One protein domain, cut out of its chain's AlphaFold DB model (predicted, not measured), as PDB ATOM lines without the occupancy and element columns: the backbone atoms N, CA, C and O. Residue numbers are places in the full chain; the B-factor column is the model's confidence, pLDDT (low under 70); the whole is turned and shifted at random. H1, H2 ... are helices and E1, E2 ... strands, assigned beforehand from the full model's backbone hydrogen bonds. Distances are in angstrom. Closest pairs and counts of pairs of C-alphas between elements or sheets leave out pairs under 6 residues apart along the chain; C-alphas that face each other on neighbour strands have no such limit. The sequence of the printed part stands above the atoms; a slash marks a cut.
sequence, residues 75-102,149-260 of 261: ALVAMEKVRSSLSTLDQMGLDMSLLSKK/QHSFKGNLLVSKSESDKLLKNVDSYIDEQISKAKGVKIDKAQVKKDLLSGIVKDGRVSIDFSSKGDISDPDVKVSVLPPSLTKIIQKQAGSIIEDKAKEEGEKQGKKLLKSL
ATOM      1  N   ALA A  75     112.203 239.493 190.205       59.75
ATOM      2  CA  ALA A  75     111.522 238.293 189.715       59.75
ATOM      3  C   ALA A  75     112.385 237.400 188.800       59.75
ATOM      4  O   ALA A  75     112.232 237.377 187.578       59.75
ATOM      5  N   LEU A  76     113.300 236.626 189.393       67.94
ATOM      6  CA  LEU A  76     113.982 235.563 188.653       67.94
ATOM      7  C   LEU A  76     112.933 234.593 188.087       67.94
ATOM      8  O   LEU A  76     112.067 234.143 188.834       67.94
ATOM      9  N   VAL A  77     113.049 234.199 186.813       72.38
ATOM     10  CA  VAL A  77     112.164 233.185 186.196       72.38
ATOM     11  C   VAL A  77     112.096 231.923 187.064       72.38
ATOM     12  O   VAL A  77     111.028 231.353 187.268       72.38
ATOM     13  N   ALA A  78     113.227 231.534 187.660       71.38
ATOM     14  CA  ALA A  78     113.284 230.447 188.628       71.38
ATOM     15  C   ALA A  78     112.400 230.696 189.865       71.38
ATOM     16  O   ALA A  78     111.707 229.783 190.291       71.38
ATOM     17  N   MET A  79     112.381 231.910 190.427       75.00
ATOM     18  CA  MET A  79     111.550 232.255 191.590       75.00
ATOM     19  C   MET A  79     110.058 232.299 191.246       75.00
ATOM     20  O   MET A  79     109.247 231.813 192.027       75.00
ATOM     21  N   GLU A  80     109.689 232.781 190.059       79.88
ATOM     22  CA  GLU A  80     108.299 232.718 189.580       79.88
ATOM     23  C   GLU A  80     107.843 231.266 189.363       79.88
ATOM     24  O   GLU A  80     106.719 230.891 189.714       79.88
ATOM     25  N   LYS A  81     108.734 230.395 188.872       82.19
ATOM     26  CA  LYS A  81     108.467 228.953 188.799       82.19
ATOM     27  C   LYS A  81     108.420 228.285 190.174       82.19
ATOM     28  O   LYS A  81     107.564 227.421 190.374       82.19
ATOM     29  N   VAL A  82     109.270 228.690 191.129       80.06
ATOM     30  CA  VAL A  82     109.163 228.253 192.534       80.06
ATOM     31  C   VAL A  82     107.773 228.620 193.042       80.06
ATOM     32  O   VAL A  82     107.033 227.727 193.433       80.06
ATOM     33  N   ARG A  83     107.372 229.893 192.948       81.88
ATOM     34  CA  ARG A  83     106.054 230.377 193.374       81.88
ATOM     35  C   ARG A  83     104.911 229.590 192.731       81.88
ATOM     36  O   ARG A  83     104.027 229.117 193.435       81.88
ATOM     37  N   SER A  84     104.953 229.382 191.417       81.31
ATOM     38  CA  SER A  84     103.939 228.595 190.696       81.31
ATOM     39  C   SER A  84     103.834 227.154 191.219       81.31
ATOM     40  O   SER A  84     102.737 226.611 191.372       81.31
ATOM     41  N   SER A  85     104.975 226.550 191.569       79.12
ATOM     42  CA  SER A  85     105.049 225.213 192.174       79.12
ATOM     43  C   SER A  85     104.541 225.171 193.620       79.12
ATOM     44  O   SER A  85     104.318 224.089 194.158       79.12
ATOM     45  N   LEU A  86     104.351 226.333 194.252       79.75
ATOM     46  CA  LEU A  86     103.863 226.490 195.621       79.75
ATOM     47  C   LEU A  86     102.371 226.838 195.689       79.75
ATOM     48  O   LEU A  86     101.881 227.118 196.773       79.75
ATOM     49  N   SER A  87     101.618 226.769 194.589       76.69
ATOM     50  CA  SER A  87     100.173 227.079 194.583       76.69
ATOM     51  C   SER A  87      99.344 226.281 195.609       76.69
ATOM     52  O   SER A  87      98.312 226.746 196.084       76.69
ATOM     53  N   THR A  88      99.799 225.089 196.013       72.25
ATOM     54  CA  THR A  88      99.190 224.326 197.120       72.25
ATOM     55  C   THR A  88      99.365 225.011 198.483       72.25
ATOM     56  O   THR A  88      98.497 224.876 199.338       72.25
ATOM     57  N   LEU A  89     100.449 225.764 198.695       77.75
ATOM     58  CA  LEU A  89     100.649 226.576 199.899       77.75
ATOM     59  C   LEU A  89      99.644 227.729 199.964       77.75
ATOM     60  O   LEU A  89      99.061 227.958 201.025       77.75
ATOM     61  N   ASP A  90      99.368 228.381 198.831       77.56
ATOM     62  CA  ASP A  90      98.376 229.460 198.762       77.56
ATOM     63  C   ASP A  90      96.989 228.953 199.201       77.56
ATOM     64  O   ASP A  90      96.301 229.603 199.989       77.56
ATOM     65  N   GLN A  91      96.605 227.735 198.788       73.00
ATOM     66  CA  GLN A  91      95.357 227.084 199.229       73.00
ATOM     67  C   GLN A  91      95.292 226.849 200.746       73.00
ATOM     68  O   GLN A  91      94.203 226.714 201.300       73.00
ATOM     69  N   MET A  92      96.441 226.793 201.416       72.31
ATOM     70  CA  MET A  92      96.566 226.600 202.861       72.31
ATOM     71  C   MET A  92      96.688 227.925 203.631       72.31
ATOM     72  O   MET A  92      96.952 227.914 204.834       72.31
ATOM     73  N   GLY A  93      96.515 229.064 202.952       73.00
ATOM     74  CA  GLY A  93      96.638 230.403 203.529       73.00
ATOM     75  C   GLY A  93      98.075 230.928 203.618       73.00
ATOM     76  O   GLY A  93      98.289 232.027 204.133       73.00
ATOM     77  N   LEU A  94      99.056 230.174 203.115       82.56
ATOM     78  CA  LEU A  94     100.452 230.590 203.021       82.56
ATOM     79  C   LEU A  94     100.664 231.327 201.690       82.56
ATOM     80  O   LEU A  94     101.175 230.742 200.743       82.56
ATOM     81  N   ASP A  95     100.237 232.590 201.621       82.06
ATOM     82  CA  ASP A  95     100.389 233.428 200.422       82.06
ATOM     83  C   ASP A  95     101.867 233.717 200.113       82.06
ATOM     84  O   ASP A  95     102.529 234.505 200.791       82.06
ATOM     85  N   MET A  96     102.380 233.110 199.042       83.19
ATOM     86  CA  MET A  96     103.781 233.256 198.636       83.19
ATOM     87  C   MET A  96     104.038 234.471 197.726       83.19
ATOM     88  O   MET A  96     105.092 234.549 197.088       83.19
ATOM     89  N   SER A  97     103.121 235.447 197.672       82.88
ATOM     90  CA  SER A  97     103.273 236.697 196.907       82.88
ATOM     91  C   SER A  97     104.536 237.496 197.254       82.88
ATOM     92  O   SER A  97     105.061 238.218 196.402       82.88
ATOM     93  N   LEU A  98     105.083 237.315 198.463       84.19
ATOM     94  CA  LEU A  98     106.354 237.910 198.881       84.19
ATOM     95  C   LEU A  98     107.526 237.543 197.956       84.19
ATOM     96  O   LEU A  98     108.436 238.349 197.803       84.19
ATOM     97  N   LEU A  99     107.498 236.372 197.301       83.31
ATOM     98  CA  LEU A  99     108.570 235.925 196.399       83.31
ATOM     99  C   LEU A  99     108.640 236.723 195.088       83.31
ATOM    100  O   LEU A  99     109.648 236.660 194.390       83.31
ATOM    101  N   SER A 100     107.588 237.477 194.762       79.00
ATOM    102  CA  SER A 100     107.571 238.391 193.613       79.00
ATOM    103  C   SER A 100     108.011 239.812 193.986       79.00
ATOM    104  O   SER A 100     108.118 240.673 193.111       79.00
ATOM    105  N   LYS A 101     108.271 240.090 195.273       81.81
ATOM    106  CA  LYS A 101     108.856 241.366 195.692       81.81
ATOM    107  C   LYS A 101     110.328 241.438 195.284       81.81
ATOM    108  O   LYS A 101     111.016 240.438 195.100       81.81
ATOM    109  N   LYS A 102     110.824 242.668 195.171       84.88
ATOM    110  CA  LYS A 102     112.237 242.962 194.929       84.88
ATOM    111  C   LYS A 102     113.070 242.498 196.132       84.88
ATOM    112  O   LYS A 102     113.013 243.114 197.191       84.88
ATOM    113  N   GLN A 149     123.145 226.257 180.679       97.12
ATOM    114  CA  GLN A 149     122.718 225.210 181.594       97.12
ATOM    115  C   GLN A 149     123.096 225.568 183.027       97.12
ATOM    116  O   GLN A 149     124.158 226.132 183.285       97.12
ATOM    117  N   HIS A 150     122.259 225.187 183.980       97.12
ATOM    118  CA  HIS A 150     122.560 225.306 185.399       97.12
ATOM    119  C   HIS A 150     122.055 224.096 186.180       97.12
ATOM    120  O   HIS A 150     121.253 223.286 185.706       97.12
ATOM    121  N   SER A 151     122.527 223.998 187.416       97.12
ATOM    122  CA  SER A 151     121.965 223.144 188.451       97.12
ATOM    123  C   SER A 151     122.229 223.797 189.795       97.12
ATOM    124  O   SER A 151     123.372 223.864 190.236       97.12
ATOM    125  N   PHE A 152     121.175 224.226 190.470       95.50
ATOM    126  CA  PHE A 152     121.218 224.800 191.804       95.50
ATOM    127  C   PHE A 152     120.341 223.998 192.751       95.50
ATOM    128  O   PHE A 152     119.272 223.504 192.388       95.50
ATOM    129  N   LYS A 153     120.797 223.903 193.993       95.25
ATOM    130  CA  LYS A 153     119.985 223.518 195.140       95.25
ATOM    131  C   LYS A 153     120.087 224.638 196.151       95.25
ATOM    132  O   LYS A 153     121.142 225.257 196.277       95.25
ATOM    133  N   GLY A 154     118.995 224.911 196.835       94.06
ATOM    134  CA  GLY A 154     118.930 226.071 197.691       94.06
ATOM    135  C   GLY A 154     117.777 226.028 198.662       94.06
ATOM    136  O   GLY A 154     116.988 225.082 198.699       94.06
ATOM    137  N   ASN A 155     117.703 227.089 199.447       93.38
ATOM    138  CA  ASN A 155     116.655 227.304 200.423       93.38
ATOM    139  C   ASN A 155     116.192 228.759 200.362       93.38
ATOM    140  O   ASN A 155     117.002 229.667 200.173       93.38
ATOM    141  N   LEU A 156     114.889 228.951 200.526       92.06
ATOM    142  CA  LEU A 156     114.284 230.238 200.828       92.06
ATOM    143  C   LEU A 156     113.846 230.212 202.287       92.06
ATOM    144  O   LEU A 156     113.009 229.388 202.660       92.06
ATOM    145  N   LEU A 157     114.390 231.112 203.100       93.81
ATOM    146  CA  LEU A 157     114.043 231.224 204.509       93.81
ATOM    147  C   LEU A 157     113.305 232.537 204.744       93.81
ATOM    148  O   LEU A 157     113.908 233.599 204.889       93.81
ATOM    149  N   VAL A 158     111.981 232.470 204.806       93.25
ATOM    150  CA  VAL A 158     111.117 233.639 204.997       93.25
ATOM    151  C   VAL A 158     111.461 234.324 206.319       93.25
ATOM    152  O   VAL A 158     111.740 233.659 207.323       93.25
ATOM    153  N   SER A 159     111.491 235.656 206.340       93.88
ATOM    154  CA  SER A 159     111.808 236.428 207.544       93.88
ATOM    155  C   SER A 159     110.837 236.094 208.678       93.88
ATOM    156  O   SER A 159     109.738 235.575 208.456       93.88
ATOM    157  N   LYS A 160     111.230 236.362 209.927       94.44
ATOM    158  CA  LYS A 160     110.377 236.042 211.081       94.44
ATOM    159  C   LYS A 160     109.035 236.783 211.019       94.44
ATOM    160  O   LYS A 160     107.997 236.153 211.183       94.44
ATOM    161  N   SER A 161     109.068 238.074 210.683       93.19
ATOM    162  CA  SER A 161     107.871 238.908 210.505       93.19
ATOM    163  C   SER A 161     106.920 238.335 209.453       93.19
ATOM    164  O   SER A 161     105.731 238.172 209.723       93.19
ATOM    165  N   GLU A 162     107.425 238.001 208.262       92.38
ATOM    166  CA  GLU A 162     106.574 237.458 207.198       92.38
ATOM    167  C   GLU A 162     106.094 236.039 207.532       92.38
ATOM    168  O   GLU A 162     104.925 235.721 207.331       92.38
ATOM    169  N   SER A 163     106.937 235.213 208.154       92.81
ATOM    170  CA  SER A 163     106.546 233.879 208.623       92.81
ATOM    171  C   SER A 163     105.402 233.944 209.633       92.81
ATOM    172  O   SER A 163     104.447 233.183 209.518       92.81
ATOM    173  N   ASP A 164     105.449 234.865 210.595       91.81
ATOM    174  CA  ASP A 164     104.387 235.013 211.594       91.81
ATOM    175  C   ASP A 164     103.050 235.417 210.952       91.81
ATOM    176  O   ASP A 164     101.996 234.908 211.346       91.81
ATOM    177  N   LYS A 165     103.080 236.267 209.913       89.81
ATOM    178  CA  LYS A 165     101.889 236.617 209.120       89.81
ATOM    179  C   LYS A 165     101.331 235.402 208.379       89.81
ATOM    180  O   LYS A 165     100.137 235.126 208.487       89.81
ATOM    181  N   LEU A 166     102.188 234.655 207.681       88.56
ATOM    182  CA  LEU A 166     101.802 233.455 206.934       88.56
ATOM    183  C   LEU A 166     101.186 232.391 207.854       88.56
ATOM    184  O   LEU A 166     100.118 231.846 207.578       88.56
ATOM    185  N   LEU A 167     101.824 232.127 208.993       88.56
ATOM    186  CA  LEU A 167     101.414 231.079 209.927       88.56
ATOM    187  C   LEU A 167     100.124 231.397 210.688       88.56
ATOM    188  O   LEU A 167      99.472 230.469 211.175       88.56
ATOM    189  N   LYS A 168      99.739 232.675 210.780       86.19
ATOM    190  CA  LYS A 168      98.448 233.090 211.341       86.19
ATOM    191  C   LYS A 168      97.279 232.677 210.442       86.19
ATOM    192  O   LYS A 168      96.245 232.255 210.950       86.19
ATOM    193  N   ASN A 169      97.448 232.738 209.122       82.69
ATOM    194  CA  ASN A 169      96.398 232.374 208.162       82.69
ATOM    195  C   ASN A 169      96.141 230.859 208.114       82.69
ATOM    196  O   ASN A 169      95.009 230.425 207.898       82.69
ATOM    197  N   VAL A 170      97.172 230.052 208.386       85.56
ATOM    198  CA  VAL A 170      97.058 228.586 208.469       85.56
ATOM    199  C   VAL A 170      96.068 228.161 209.555       85.56
ATOM    200  O   VAL A 170      95.331 227.193 209.374       85.56
ATOM    201  N   ASP A 171      96.007 228.888 210.677       82.94
ATOM    202  CA  ASP A 171      95.092 228.553 211.772       82.94
ATOM    203  C   ASP A 171      93.626 228.627 211.343       82.94
ATOM    204  O   ASP A 171      92.851 227.742 211.708       82.94
ATOM    205  N   SER A 172      93.263 229.639 210.549       82.50
ATOM    206  CA  SER A 172      91.908 229.797 210.011       82.50
ATOM    207  C   SER A 172      91.556 228.686 209.022       82.50
ATOM    208  O   SER A 172      90.445 228.159 209.063       82.50
ATOM    209  N   TYR A 173      92.508 228.279 208.178       82.94
ATOM    210  CA  TYR A 173      92.315 227.173 207.239       82.94
ATOM    211  C   TYR A 173      92.102 225.830 207.957       82.94
ATOM    212  O   TYR A 173      91.213 225.057 207.591       82.94
ATOM    213  N   ILE A 174      92.870 225.562 209.019       86.31
ATOM    214  CA  ILE A 174      92.697 224.354 209.836       86.31
ATOM    215  C   ILE A 174      91.315 224.341 210.503       86.31
ATOM    216  O   ILE A 174      90.638 223.313 210.458       86.31
ATOM    217  N   ASP A 175      90.877 225.464 211.081       85.31
ATOM    218  CA  ASP A 175      89.564 225.561 211.736       85.31
ATOM    219  C   ASP A 175      88.418 225.242 210.769       85.31
ATOM    220  O   ASP A 175      87.508 224.475 211.105       85.31
ATOM    221  N   GLU A 176      88.493 225.762 209.541       82.94
ATOM    222  CA  GLU A 176      87.505 225.482 208.502       82.94
ATOM    223  C   GLU A 176      87.421 223.979 208.193       82.94
ATOM    224  O   GLU A 176      86.323 223.421 208.130       82.94
ATOM    225  N   GLN A 177      88.557 223.288 208.045       81.81
ATOM    226  CA  GLN A 177      88.542 221.855 207.729       81.81
ATOM    227  C   GLN A 177      88.122 220.984 208.917       81.81
ATOM    228  O   GLN A 177      87.390 220.012 208.726       81.81
ATOM    229  N   ILE A 178      88.517 221.333 210.145       83.81
ATOM    230  CA  ILE A 178      88.081 220.609 211.350       83.81
ATOM    231  C   ILE A 178      86.560 220.708 211.513       83.81
ATOM    232  O   ILE A 178      85.920 219.710 211.840       83.81
ATOM    233  N   SER A 179      85.956 221.865 211.216       80.75
ATOM    234  CA  SER A 179      84.498 222.043 211.310       80.75
ATOM    235  C   SER A 179      83.702 221.082 210.408       80.75
ATOM    236  O   SER A 179      82.570 220.707 210.727       80.75
ATOM    237  N   LYS A 180      84.313 220.623 209.304       79.50
ATOM    238  CA  LYS A 180      83.732 219.638 208.378       79.50
ATOM    239  C   LYS A 180      83.818 218.207 208.926       79.50
ATOM    240  O   LYS A 180      82.977 217.379 208.582       79.50
ATOM    241  N   ALA A 181      84.764 217.918 209.822       72.12
ATOM    242  CA  ALA A 181      84.964 216.617 210.466       72.12
ATOM    243  C   ALA A 181      84.080 216.440 211.723       72.12
ATOM    244  O   ALA A 181      84.564 216.172 212.826       72.12
ATOM    245  N   LYS A 182      82.762 216.627 211.560       69.31
ATOM    246  CA  LYS A 182      81.773 216.624 212.654       69.31
ATOM    247  C   LYS A 182      81.899 215.385 213.558       69.31
ATOM    248  O   LYS A 182      81.885 214.258 213.076       69.31
ATOM    249  N   GLY A 183      81.932 215.603 214.876       67.44
ATOM    250  CA  GLY A 183      81.815 214.545 215.894       67.44
ATOM    251  C   GLY A 183      83.127 213.937 216.409       67.44
ATOM    252  O   GLY A 183      83.081 213.090 217.301       67.44
ATOM    253  N   VAL A 184      84.290 214.378 215.917       69.81
ATOM    254  CA  VAL A 184      85.608 213.896 216.371       69.81
ATOM    255  C   VAL A 184      86.398 215.036 217.020       69.81
ATOM    256  O   VAL A 184      86.505 216.124 216.462       69.81
ATOM    257  N   LYS A 185      86.964 214.799 218.212       78.56
ATOM    258  CA  LYS A 185      87.836 215.769 218.893       78.56
ATOM    259  C   LYS A 185      89.218 215.752 218.235       78.56
ATOM    260  O   LYS A 185      90.057 214.933 218.588       78.56
ATOM    261  N   ILE A 186      89.430 216.640 217.274       83.00
ATOM    262  CA  ILE A 186      90.711 216.817 216.584       83.00
ATOM    263  C   ILE A 186      91.627 217.722 217.418       83.00
ATOM    264  O   ILE A 186      91.205 218.787 217.871       83.00
ATOM    265  N   ASP A 187      92.884 217.319 217.622       86.62
ATOM    266  CA  ASP A 187      93.895 218.183 218.243       86.62
ATOM    267  C   ASP A 187      94.492 219.118 217.184       86.62
ATOM    268  O   ASP A 187      95.360 218.727 216.400       86.62
ATOM    269  N   LYS A 188      94.026 220.371 217.180       86.88
ATOM    270  CA  LYS A 188      94.487 221.423 216.263       86.88
ATOM    271  C   LYS A 188      96.000 221.639 216.327       86.88
ATOM    272  O   LYS A 188      96.616 221.879 215.289       86.88
ATOM    273  N   ALA A 189      96.605 221.565 217.514       86.44
ATOM    274  CA  ALA A 189      98.038 221.799 217.668       86.44
ATOM    275  C   ALA A 189      98.841 220.691 216.980       86.44
ATOM    276  O   ALA A 189      99.805 220.981 216.267       86.44
ATOM    277  N   GLN A 190      98.396 219.440 217.120       86.12
ATOM    278  CA  GLN A 190      99.006 218.304 216.435       86.12
ATOM    279  C   GLN A 190      98.798 218.376 214.913       86.12
ATOM    280  O   GLN A 190      99.765 218.216 214.172       86.12
ATOM    281  N   VAL A 191      97.592 218.723 214.435       86.75
ATOM    282  CA  VAL A 191      97.332 218.936 212.995       86.75
ATOM    283  C   VAL A 191      98.253 220.004 212.419       86.75
ATOM    284  O   VAL A 191      98.876 219.785 211.383       86.75
ATOM    285  N   LYS A 192      98.370 221.152 213.096       87.38
ATOM    286  CA  LYS A 192      99.240 222.253 212.669       87.38
ATOM    287  C   LYS A 192     100.700 221.817 212.620       87.38
ATOM    288  O   LYS A 192     101.387 222.099 211.641       87.38
ATOM    289  N   LYS A 193     101.168 221.113 213.652       86.94
ATOM    290  CA  LYS A 193     102.530 220.576 213.708       86.94
ATOM    291  C   LYS A 193     102.799 219.629 212.540       86.94
ATOM    292  O   LYS A 193     103.807 219.794 211.863       86.94
ATOM    293  N   ASP A 194     101.899 218.687 212.274       86.38
ATOM    294  CA  ASP A 194     102.063 217.707 211.195       86.38
ATOM    295  C   ASP A 194     102.029 218.371 209.817       86.38
ATOM    296  O   ASP A 194     102.869 218.074 208.965       86.38
ATOM    297  N   LEU A 195     101.116 219.327 209.626       85.00
ATOM    298  CA  LEU A 195     100.965 220.098 208.394       85.00
ATOM    299  C   LEU A 195     102.217 220.922 208.071       85.00
ATOM    300  O   LEU A 195     102.619 221.009 206.916       85.00
ATOM    301  N   LEU A 196     102.842 221.515 209.090       87.50
ATOM    302  CA  LEU A 196     103.967 222.437 208.930       87.50
ATOM    303  C   LEU A 196     105.344 221.781 209.102       87.50
ATOM    304  O   LEU A 196     106.352 222.425 208.816       87.50
ATOM    305  N   SER A 197     105.398 220.520 209.538       83.88
ATOM    306  CA  SER A 197     106.623 219.796 209.929       83.88
ATOM    307  C   SER A 197     107.745 219.793 208.883       83.88
ATOM    308  O   SER A 197     108.914 219.684 209.244       83.88
ATOM    309  N   GLY A 198     107.405 219.933 207.600       83.06
ATOM    310  CA  GLY A 198     108.369 219.987 206.502       83.06
ATOM    311  C   GLY A 198     108.760 221.392 206.036       83.06
ATOM    312  O   GLY A 198     109.776 221.549 205.366       83.06
ATOM    313  N   ILE A 199     107.970 222.412 206.375       87.62
ATOM    314  CA  ILE A 199     108.094 223.759 205.795       87.62
ATOM    315  C   ILE A 199     108.325 224.854 206.836       87.62
ATOM    316  O   ILE A 199     108.487 226.010 206.465       87.62
ATOM    317  N   VAL A 200     108.347 224.524 208.130       90.38
ATOM    318  CA  VAL A 200     108.690 225.463 209.205       90.38
ATOM    319  C   VAL A 200     109.917 224.958 209.954       90.38
ATOM    320  O   VAL A 200     109.894 223.876 210.533       90.38
ATOM    321  N   LYS A 201     110.976 225.770 209.972       88.50
ATOM    322  CA  LYS A 201     112.216 225.532 210.723       88.50
ATOM    323  C   LYS A 201     112.436 226.727 211.651       88.50
ATOM    324  O   LYS A 201     112.337 227.867 211.208       88.50
ATOM    325  N   ASP A 202     112.635 226.477 212.943       88.88
ATOM    326  CA  ASP A 202     112.843 227.516 213.969       88.88
ATOM    327  C   ASP A 202     111.788 228.642 213.956       88.88
ATOM    328  O   ASP A 202     112.072 229.827 214.134       88.88
ATOM    329  N   GLY A 203     110.528 228.269 213.702       89.19
ATOM    330  CA  GLY A 203     109.410 229.212 213.641       89.19
ATOM    331  C   GLY A 203     109.437 230.159 212.436       89.19
ATOM    332  O   GLY A 203     108.743 231.177 212.471       89.19
ATOM    333  N   ARG A 204     110.226 229.844 211.401       93.44
ATOM    334  CA  ARG A 204     110.272 230.527 210.102       93.44
ATOM    335  C   ARG A 204     109.860 229.570 208.988       93.44
ATOM    336  O   ARG A 204     110.184 228.384 209.041       93.44
ATOM    337  N   VAL A 205     109.163 230.076 207.974       91.94
ATOM    338  CA  VAL A 205     108.831 229.289 206.781       91.94
ATOM    339  C   VAL A 205     110.109 229.077 205.963       91.94
ATOM    340  O   VAL A 205     110.822 230.026 205.653       91.94
ATOM    341  N   SER A 206     110.412 227.823 205.644       92.38
ATOM    342  CA  SER A 206     111.624 227.367 204.968       92.38
ATOM    343  C   SER A 206     111.243 226.503 203.774       92.38
ATOM    344  O   SER A 206     110.621 225.456 203.942       92.38
ATOM    345  N   ILE A 207     111.688 226.890 202.582       89.94
ATOM    346  CA  ILE A 207     111.331 226.231 201.326       89.94
ATOM    347  C   ILE A 207     112.603 225.785 200.616       89.94
ATOM    348  O   ILE A 207     113.341 226.594 200.054       89.94
ATOM    349  N   ASP A 208     112.849 224.479 200.636       91.88
ATOM    350  CA  ASP A 208     113.975 223.872 199.932       91.88
ATOM    351  C   ASP A 208     113.620 223.702 198.449       91.88
ATOM    352  O   ASP A 208     112.612 223.072 198.109       91.88
ATOM    353  N   PHE A 209     114.452 224.232 197.557       91.25
ATOM    354  CA  PHE A 209     114.233 224.176 196.113       91.25
ATOM    355  C   PHE A 209     115.439 223.602 195.368       91.25
ATOM    356  O   PHE A 209     116.580 223.618 195.834       91.25
ATOM    357  N   SER A 210     115.177 223.107 194.166       93.38
ATOM    358  CA  SER A 210     116.188 222.794 193.165       93.38
ATOM    359  C   SER A 210     115.770 223.379 191.823       93.38
ATOM    360  O   SER A 210     114.581 223.446 191.523       93.38
ATOM    361  N   SER A 211     116.747 223.816 191.041       93.50
ATOM    362  CA  SER A 211     116.559 224.413 189.721       93.50
ATOM    363  C   SER A 211     117.615 223.843 188.788       93.50
ATOM    364  O   SER A 211     118.787 223.811 189.161       93.50
ATOM    365  N   LYS A 212     117.236 223.350 187.610       95.75
ATOM    366  CA  LYS A 212     118.188 222.791 186.639       95.75
ATOM    367  C   LYS A 212     117.742 223.009 185.195       95.75
ATOM    368  O   LYS A 212     116.590 223.344 184.947       95.75
ATOM    369  N   GLY A 213     118.635 222.743 184.247       95.69
ATOM    370  CA  GLY A 213     118.355 222.886 182.814       95.69
ATOM    371  C   GLY A 213     118.759 224.264 182.298       95.69
ATOM    372  O   GLY A 213     119.688 224.866 182.834       95.69
ATOM    373  N   ASP A 214     118.074 224.777 181.277       94.12
ATOM    374  CA  ASP A 214     118.318 226.132 180.768       94.12
ATOM    375  C   ASP A 214     117.904 227.176 181.818       94.12
ATOM    376  O   ASP A 214     116.804 227.115 182.360       94.12
ATOM    377  N   ILE A 215     118.778 228.131 182.142       89.19
ATOM    378  CA  ILE A 215     118.490 229.184 183.130       89.19
ATOM    379  C   ILE A 215     117.362 230.132 182.692       89.19
ATOM    380  O   ILE A 215     116.722 230.759 183.536       89.19
ATOM    381  N   SER A 216     117.103 230.217 181.388       87.06
ATOM    382  CA  SER A 216     116.032 231.028 180.801       87.06
ATOM    383  C   SER A 216     114.663 230.362 180.954       87.06
ATOM    384  O   SER A 216     113.650 231.053 181.009       87.06
ATOM    385  N   ASP A 217     114.639 229.028 181.041       90.31
ATOM    386  CA  ASP A 217     113.431 228.221 181.227       90.31
ATOM    387  C   ASP A 217     113.700 227.013 182.157       90.31
ATOM    388  O   ASP A 217     113.703 225.858 181.728       90.31
ATOM    389  N   PRO A 218     113.953 227.252 183.455       91.44
ATOM    390  CA  PRO A 218     114.463 226.222 184.358       91.44
ATOM    391  C   PRO A 218     113.407 225.166 184.722       91.44
ATOM    392  O   PRO A 218     112.238 225.496 184.922       91.44
ATOM    393  N   ASP A 219     113.811 223.906 184.900       92.44
ATOM    394  CA  ASP A 219     113.029 222.901 185.639       92.44
ATOM    395  C   ASP A 219     113.231 223.148 187.136       92.44
ATOM    396  O   ASP A 219     114.332 222.958 187.663       92.44
ATOM    397  N   VAL A 220     112.173 223.594 187.810       90.75
ATOM    398  CA  VAL A 220     112.194 223.963 189.227       90.75
ATOM    399  C   VAL A 220     111.355 222.981 190.023       90.75
ATOM    400  O   VAL A 220     110.213 222.689 189.674       90.75
ATOM    401  N   LYS A 221     111.911 222.500 191.134       90.31
ATOM    402  CA  LYS A 221     111.218 221.614 192.069       90.31
ATOM    403  C   LYS A 221     111.368 222.118 193.486       90.31
ATOM    404  O   LYS A 221     112.477 222.430 193.918       90.31
ATOM    405  N   VAL A 222     110.268 222.108 194.223       87.25
ATOM    406  CA  VAL A 222     110.264 222.305 195.671       87.25
ATOM    407  C   VAL A 222     110.320 220.930 196.325       87.25
ATOM    408  O   VAL A 222     109.529 220.048 196.000       87.25
ATOM    409  N   SER A 223     111.305 220.726 197.194       76.00
ATOM    410  CA  SER A 223     111.629 219.399 197.735       76.00
ATOM    411  C   SER A 223     110.695 218.983 198.865       76.00
ATOM    412  O   SER A 223     110.468 217.792 199.065       76.00
ATOM    413  N   VAL A 224     110.150 219.954 199.600       71.88
ATOM    414  CA  VAL A 224     109.253 219.696 200.723       71.88
ATOM    415  C   VAL A 224     107.990 220.522 200.553       71.88
ATOM    416  O   VAL A 224     108.009 221.745 200.653       71.88
ATOM    417  N   LEU A 225     106.891 219.826 200.279       72.88
ATOM    418  CA  LEU A 225     105.546 220.376 200.334       72.88
ATOM    419  C   LEU A 225     104.849 219.825 201.582       72.88
ATOM    420  O   LEU A 225     105.116 218.686 201.982       72.88
ATOM    421  N   PRO A 226     103.962 220.608 202.207       75.44
ATOM    422  CA  PRO A 226     103.189 220.133 203.334       75.44
ATOM    423  C   PRO A 226     102.294 218.957 202.911       75.44
ATOM    424  O   PRO A 226     101.802 218.910 201.777       75.44
ATOM    425  N   PRO A 227     102.062 217.987 203.809       76.81
ATOM    426  CA  PRO A 227     101.115 216.914 203.557       76.81
ATOM    427  C   PRO A 227      99.686 217.454 203.393       76.81
ATOM    428  O   PRO A 227      99.333 218.520 203.888       76.81
ATOM    429  N   SER A 228      98.827 216.682 202.725       79.06
ATOM    430  CA  SER A 228      97.408 217.031 202.581       79.06
ATOM    431  C   SER A 228      96.726 217.133 203.948       79.06
ATOM    432  O   SER A 228      96.674 216.146 204.687       79.06
ATOM    433  N   LEU A 229      96.129 218.294 204.241       78.81
ATOM    434  CA  LEU A 229      95.398 218.528 205.488       78.81
ATOM    435  C   LEU A 229      94.279 217.499 205.708       78.81
ATOM    436  O   LEU A 229      94.143 216.955 206.802       78.81
ATOM    437  N   THR A 230      93.530 217.151 204.657       77.94
ATOM    438  CA  THR A 230      92.473 216.131 204.726       77.94
ATOM    439  C   THR A 230      93.014 214.779 205.186       77.94
ATOM    440  O   THR A 230      92.397 214.131 206.028       77.94
ATOM    441  N   LYS A 231      94.189 214.361 204.692       81.38
ATOM    442  CA  LYS A 231      94.821 213.098 205.109       81.38
ATOM    443  C   LYS A 231      95.266 213.135 206.570       81.38
ATOM    444  O   LYS A 231      95.133 212.128 207.259       81.38
ATOM    445  N   ILE A 232      95.770 214.275 207.048       82.81
ATOM    446  CA  ILE A 232      96.164 214.454 208.454       82.81
ATOM    447  C   ILE A 232      94.938 214.321 209.362       82.81
ATOM    448  O   ILE A 232      94.950 213.521 210.296       82.81
ATOM    449  N   ILE A 233      93.855 215.038 209.038       82.69
ATOM    450  CA  ILE A 233      92.600 214.989 209.800       82.69
ATOM    451  C   ILE A 233      92.016 213.570 209.793       82.69
ATOM    452  O   ILE A 233      91.632 213.065 210.844       82.69
ATOM    453  N   GLN A 234      91.988 212.892 208.639       80.31
ATOM    454  CA  GLN A 234      91.507 211.508 208.531       80.31
ATOM    455  C   GLN A 234      92.344 210.529 209.354       80.31
ATOM    456  O   GLN A 234      91.778 209.691 210.051       80.31
ATOM    457  N   LYS A 235      93.678 210.640 209.307       83.56
ATOM    458  CA  LYS A 235      94.585 209.790 210.088       83.56
ATOM    459  C   LYS A 235      94.318 209.935 211.583       83.56
ATOM    460  O   LYS A 235      94.223 208.935 212.286       83.56
ATOM    461  N   GLN A 236      94.165 211.171 212.049       80.94
ATOM    462  CA  GLN A 236      93.893 211.447 213.453       80.94
ATOM    463  C   GLN A 236      92.486 211.002 213.870       80.94
ATOM    464  O   GLN A 236      92.303 210.456 214.954       80.94
ATOM    465  N   ALA A 237      91.484 211.186 213.008       78.81
ATOM    466  CA  ALA A 237      90.143 210.684 213.270       78.81
ATOM    467  C   ALA A 237      90.109 209.148 213.345       78.81
ATOM    468  O   ALA A 237      89.489 208.601 214.253       78.81
ATOM    469  N   GLY A 238      90.816 208.465 212.439       76.44
ATOM    470  CA  GLY A 238      90.954 207.008 212.432       76.44
ATOM    471  C   GLY A 238      91.621 206.471 213.697       76.44
ATOM    472  O   GLY A 238      91.064 205.580 214.333       76.44
ATOM    473  N   SER A 239      92.742 207.064 214.128       72.06
ATOM    474  CA  SER A 239      93.421 206.641 215.362       72.06
ATOM    475  C   SER A 239      92.537 206.818 216.600       72.06
ATOM    476  O   SER A 239      92.473 205.929 217.439       72.06
ATOM    477  N   ILE A 240      91.774 207.915 216.683       69.56
ATOM    478  CA  ILE A 240      90.832 208.143 217.792       69.56
ATOM    479  C   ILE A 240      89.727 207.076 217.823       69.56
ATOM    480  O   ILE A 240      89.298 206.663 218.902       69.56
ATOM    481  N   ILE A 241      89.232 206.650 216.658       68.75
ATOM    482  CA  ILE A 241      88.207 205.602 216.566       68.75
ATOM    483  C   ILE A 241      88.791 204.246 216.986       68.75
ATOM    484  O   ILE A 241      88.159 203.536 217.767       68.75
ATOM    485  N   GLU A 242      89.996 203.904 216.522       70.75
ATOM    486  CA  GLU A 242      90.687 202.664 216.900       70.75
ATOM    487  C   GLU A 242      90.980 202.590 218.403       70.75
ATOM    488  O   GLU A 242      90.727 201.558 219.029       70.75
ATOM    489  N   ASP A 243      91.459 203.684 218.999       72.56
ATOM    490  CA  ASP A 243      91.766 203.753 220.429       72.56
ATOM    491  C   ASP A 243      90.501 203.576 221.280       72.56
ATOM    492  O   ASP A 243      90.492 202.794 222.233       72.56
ATOM    493  N   LYS A 244      89.391 204.222 220.891       71.75
ATOM    494  CA  LYS A 244      88.091 204.030 221.556       71.75
ATOM    495  C   LYS A 244      87.590 202.591 221.447       71.75
ATOM    496  O   LYS A 244      87.129 202.040 222.444       71.75
ATOM    497  N   ALA A 245      87.696 201.974 220.269       69.06
ATOM    498  CA  ALA A 245      87.266 200.592 220.063       69.06
ATOM    499  C   ALA A 245      88.083 199.603 220.915       69.06
ATOM    500  O   ALA A 245      87.519 198.673 221.496       69.06
ATOM    501  N   LYS A 246      89.398 199.827 221.047       73.81
ATOM    502  CA  LYS A 246      90.263 199.037 221.937       73.81
ATOM    503  C   LYS A 246      89.898 199.230 223.408       73.81
ATOM    504  O   LYS A 246      89.722 198.237 224.111       73.81
ATOM    505  N   GLU A 247      89.722 200.469 223.870       74.31
ATOM    506  CA  GLU A 247      89.330 200.741 225.260       74.31
ATOM    507  C   GLU A 247      87.974 200.123 225.630       74.31
ATOM    508  O   GLU A 247      87.808 199.593 226.734       74.31
ATOM    509  N   GLU A 248      86.984 200.199 224.738       73.50
ATOM    510  CA  GLU A 248      85.668 199.594 224.960       73.50
ATOM    511  C   GLU A 248      85.746 198.064 224.981       73.50
ATOM    512  O   GLU A 248      85.172 197.444 225.882       73.50
ATOM    513  N   GLY A 249      86.514 197.460 224.068       70.00
ATOM    514  CA  GLY A 249      86.779 196.022 224.054       70.00
ATOM    515  C   GLY A 249      87.471 195.533 225.331       70.00
ATOM    516  O   GLY A 249      87.045 194.545 225.933       70.00
ATOM    517  N   GLU A 250      88.477 196.259 225.824       71.12
ATOM    518  CA  GLU A 250      89.161 195.938 227.082       71.12
ATOM    519  C   GLU A 250      88.253 196.100 228.311       71.12
ATOM    520  O   GLU A 250      88.288 195.274 229.230       71.12
ATOM    521  N   LYS A 251      87.411 197.142 228.347       74.25
ATOM    522  CA  LYS A 251      86.430 197.345 229.427       74.25
ATOM    523  C   LYS A 251      85.371 196.243 229.441       74.25
ATOM    524  O   LYS A 251      85.011 195.776 230.525       74.25
ATOM    525  N   GLN A 252      84.882 195.818 228.277       69.06
ATOM    526  CA  GLN A 252      83.937 194.703 228.168       69.06
ATOM    527  C   GLN A 252      84.590 193.370 228.563       69.06
ATOM    528  O   GLN A 252      84.015 192.636 229.367       69.06
ATOM    529  N   GLY A 253      85.822 193.105 228.117       58.59
ATOM    530  CA  GLY A 253      86.587 191.919 228.516       58.59
ATOM    531  C   GLY A 253      86.836 191.844 230.028       58.59
ATOM    532  O   GLY A 253      86.610 190.805 230.649       58.59
ATOM    533  N   LYS A 254      87.204 192.967 230.664       65.12
ATOM    534  CA  LYS A 254      87.363 193.047 232.129       65.12
ATOM    535  C   LYS A 254      86.046 192.860 232.889       65.12
ATOM    536  O   LYS A 254      86.066 192.293 233.979       65.12
ATOM    537  N   LYS A 255      84.910 193.321 232.351       68.12
ATOM    538  CA  LYS A 255      83.584 193.080 232.952       68.12
ATOM    539  C   LYS A 255      83.187 191.603 232.891       68.12
ATOM    540  O   LYS A 255      82.723 191.087 233.899       68.12
ATOM    541  N   LEU A 256      83.417 190.934 231.759       49.28
ATOM    542  CA  LEU A 256      83.136 189.503 231.593       49.28
ATOM    543  C   LEU A 256      83.994 188.637 232.527       49.28
ATOM    544  O   LEU A 256      83.473 187.747 233.195       49.28
ATOM    545  N   LEU A 257      85.289 188.945 232.651       47.81
ATOM    546  CA  LEU A 257      86.182 188.253 233.589       47.81
ATOM    547  C   LEU A 257      85.754 188.432 235.052       47.81
ATOM    548  O   LEU A 257      85.810 187.478 235.816       47.81
ATOM    549  N   LYS A 258      85.270 189.619 235.441       61.25
ATOM    550  CA  LYS A 258      84.728 189.869 236.789       61.25
ATOM    551  C   LYS A 258      83.379 189.201 237.069       61.25
ATOM    552  O   LYS A 258      82.977 189.177 238.219       61.25
ATOM    553  N   SER A 259      82.661 188.727 236.050       57.94
ATOM    554  CA  SER A 259      81.417 187.962 236.232       57.94
ATOM    555  C   SER A 259      81.630 186.445 236.273       57.94
ATOM    556  O   SER A 259      80.677 185.710 236.505       57.94
ATOM    557  N   LEU A 260      82.858 185.981 236.009       45.72
ATOM    558  CA  LEU A 260      83.242 184.564 235.982       45.72
ATOM    559  C   LEU A 260      83.959 184.101 237.267       45.72
ATOM    560  O   LEU A 260      84.256 182.914 237.390       45.72
TER     561      LEU A 260
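AT A GLANCE: This is residues 75 to 102 and 149 to 260 of the 261 residues of an uncharacterized protein of Candidatus Delongbacteria bacterium (UniProt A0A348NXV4). A small, twisted sheet of three strands, E1 to E3, makes one end of an elongated body, with the short helix H1 packed over E2 and E3; H4, H5 and the first residues of H6 cross one another at the other end. From there H6 runs on as a long arm, whose residues 242 to 258 stick out together with 259 and 260. The printed part has 140 residues, with six named helices and three named strands in the order H1 H2 H3 E1 H4 H5 E2 E3 H6; the sheet, in the order E1 - E2 - E3, is all antiparallel, and the class is mixed, helices and strands. The whole is only just loose, close to extended, with a radius of gyration of the C-alphas of 21.2 A and spans of 79 by 29 by 26 A, the arm adding much of the length.

IN THESE COORDINATES: H1, residues 77 to 85, begins at C-alpha 77 at (112.164, 233.185, 186.196). H2, residues 87 to 91, and H3, residues 96 to 100, follow. After the cut come E1, residues 149 to 158, 27.4 A long and bending by 51 degrees at residue 153, and H4, residues 160 to 180, 31.4 A long from C-alpha 160 at (110.377, 236.042, 211.081). H5 is residues 188 to 196, E2 residues 204 to 214, 30.7 A long, and E3 residues 219 to 222. H6, residues 229 to 258, is 43.8 A long and ends at C-alpha 258 at (84.728, 189.869, 236.789).

HOW THE PARTS SIT: E2 is the inner strand. It is antiparallel to E1 at 169 degrees, with N 154 and O 209 2.9 A apart, within hydrogen-bond range. E2 and E3 form a hairpin at 162 degrees, with N 210 and O 221 within range at 2.8 A. H1 is on the sheet at a height of 8.3 A, over E2 and E3; the C-alphas of Val 82 and Val 220, 6.2 A apart, are the closest of H1 and E3. H1 touches H3, closest at the C-alphas of Arg 83 and Met 96, 6.4 A. H2 is near H4, with 6 pairs of C-alphas within 10 A. H4 only grazes the sheet, with residues 160 to 167. With residues 170 to 175 alone it touches H5 at a steep tilt of 58 degrees, opposite ways, closest at the C-alphas of Ile 174 and Lys 188, 7.3 A. H6 touches H5 with residues 229 to 233 alone, at a steep tilt of 46 degrees, closest at the C-alphas of Leu 195 and Leu 229, 6.5 A. In H1, H2, H5 and H6 every O i to N i+4 pair is within hydrogen-bond range; in H4 12 of 17 are, and in H3 0 of 1, beside 2 of 2 O i to N i+3 pairs.

THE WHOLE: The C-alphas of Ser 216 and Leu 260, 79.2 A apart, are the two farthest apart. Residues 103 to 148 are not printed, and C-alphas 102 and 149 are 24.6 A apart across the cut. Of the links that are printed whole, none is long. The mean pLDDT of the printed part is 81.5; residues 75 to 76, 182 to 184, 240 to 241, 245 and 252 to 260 are under 70.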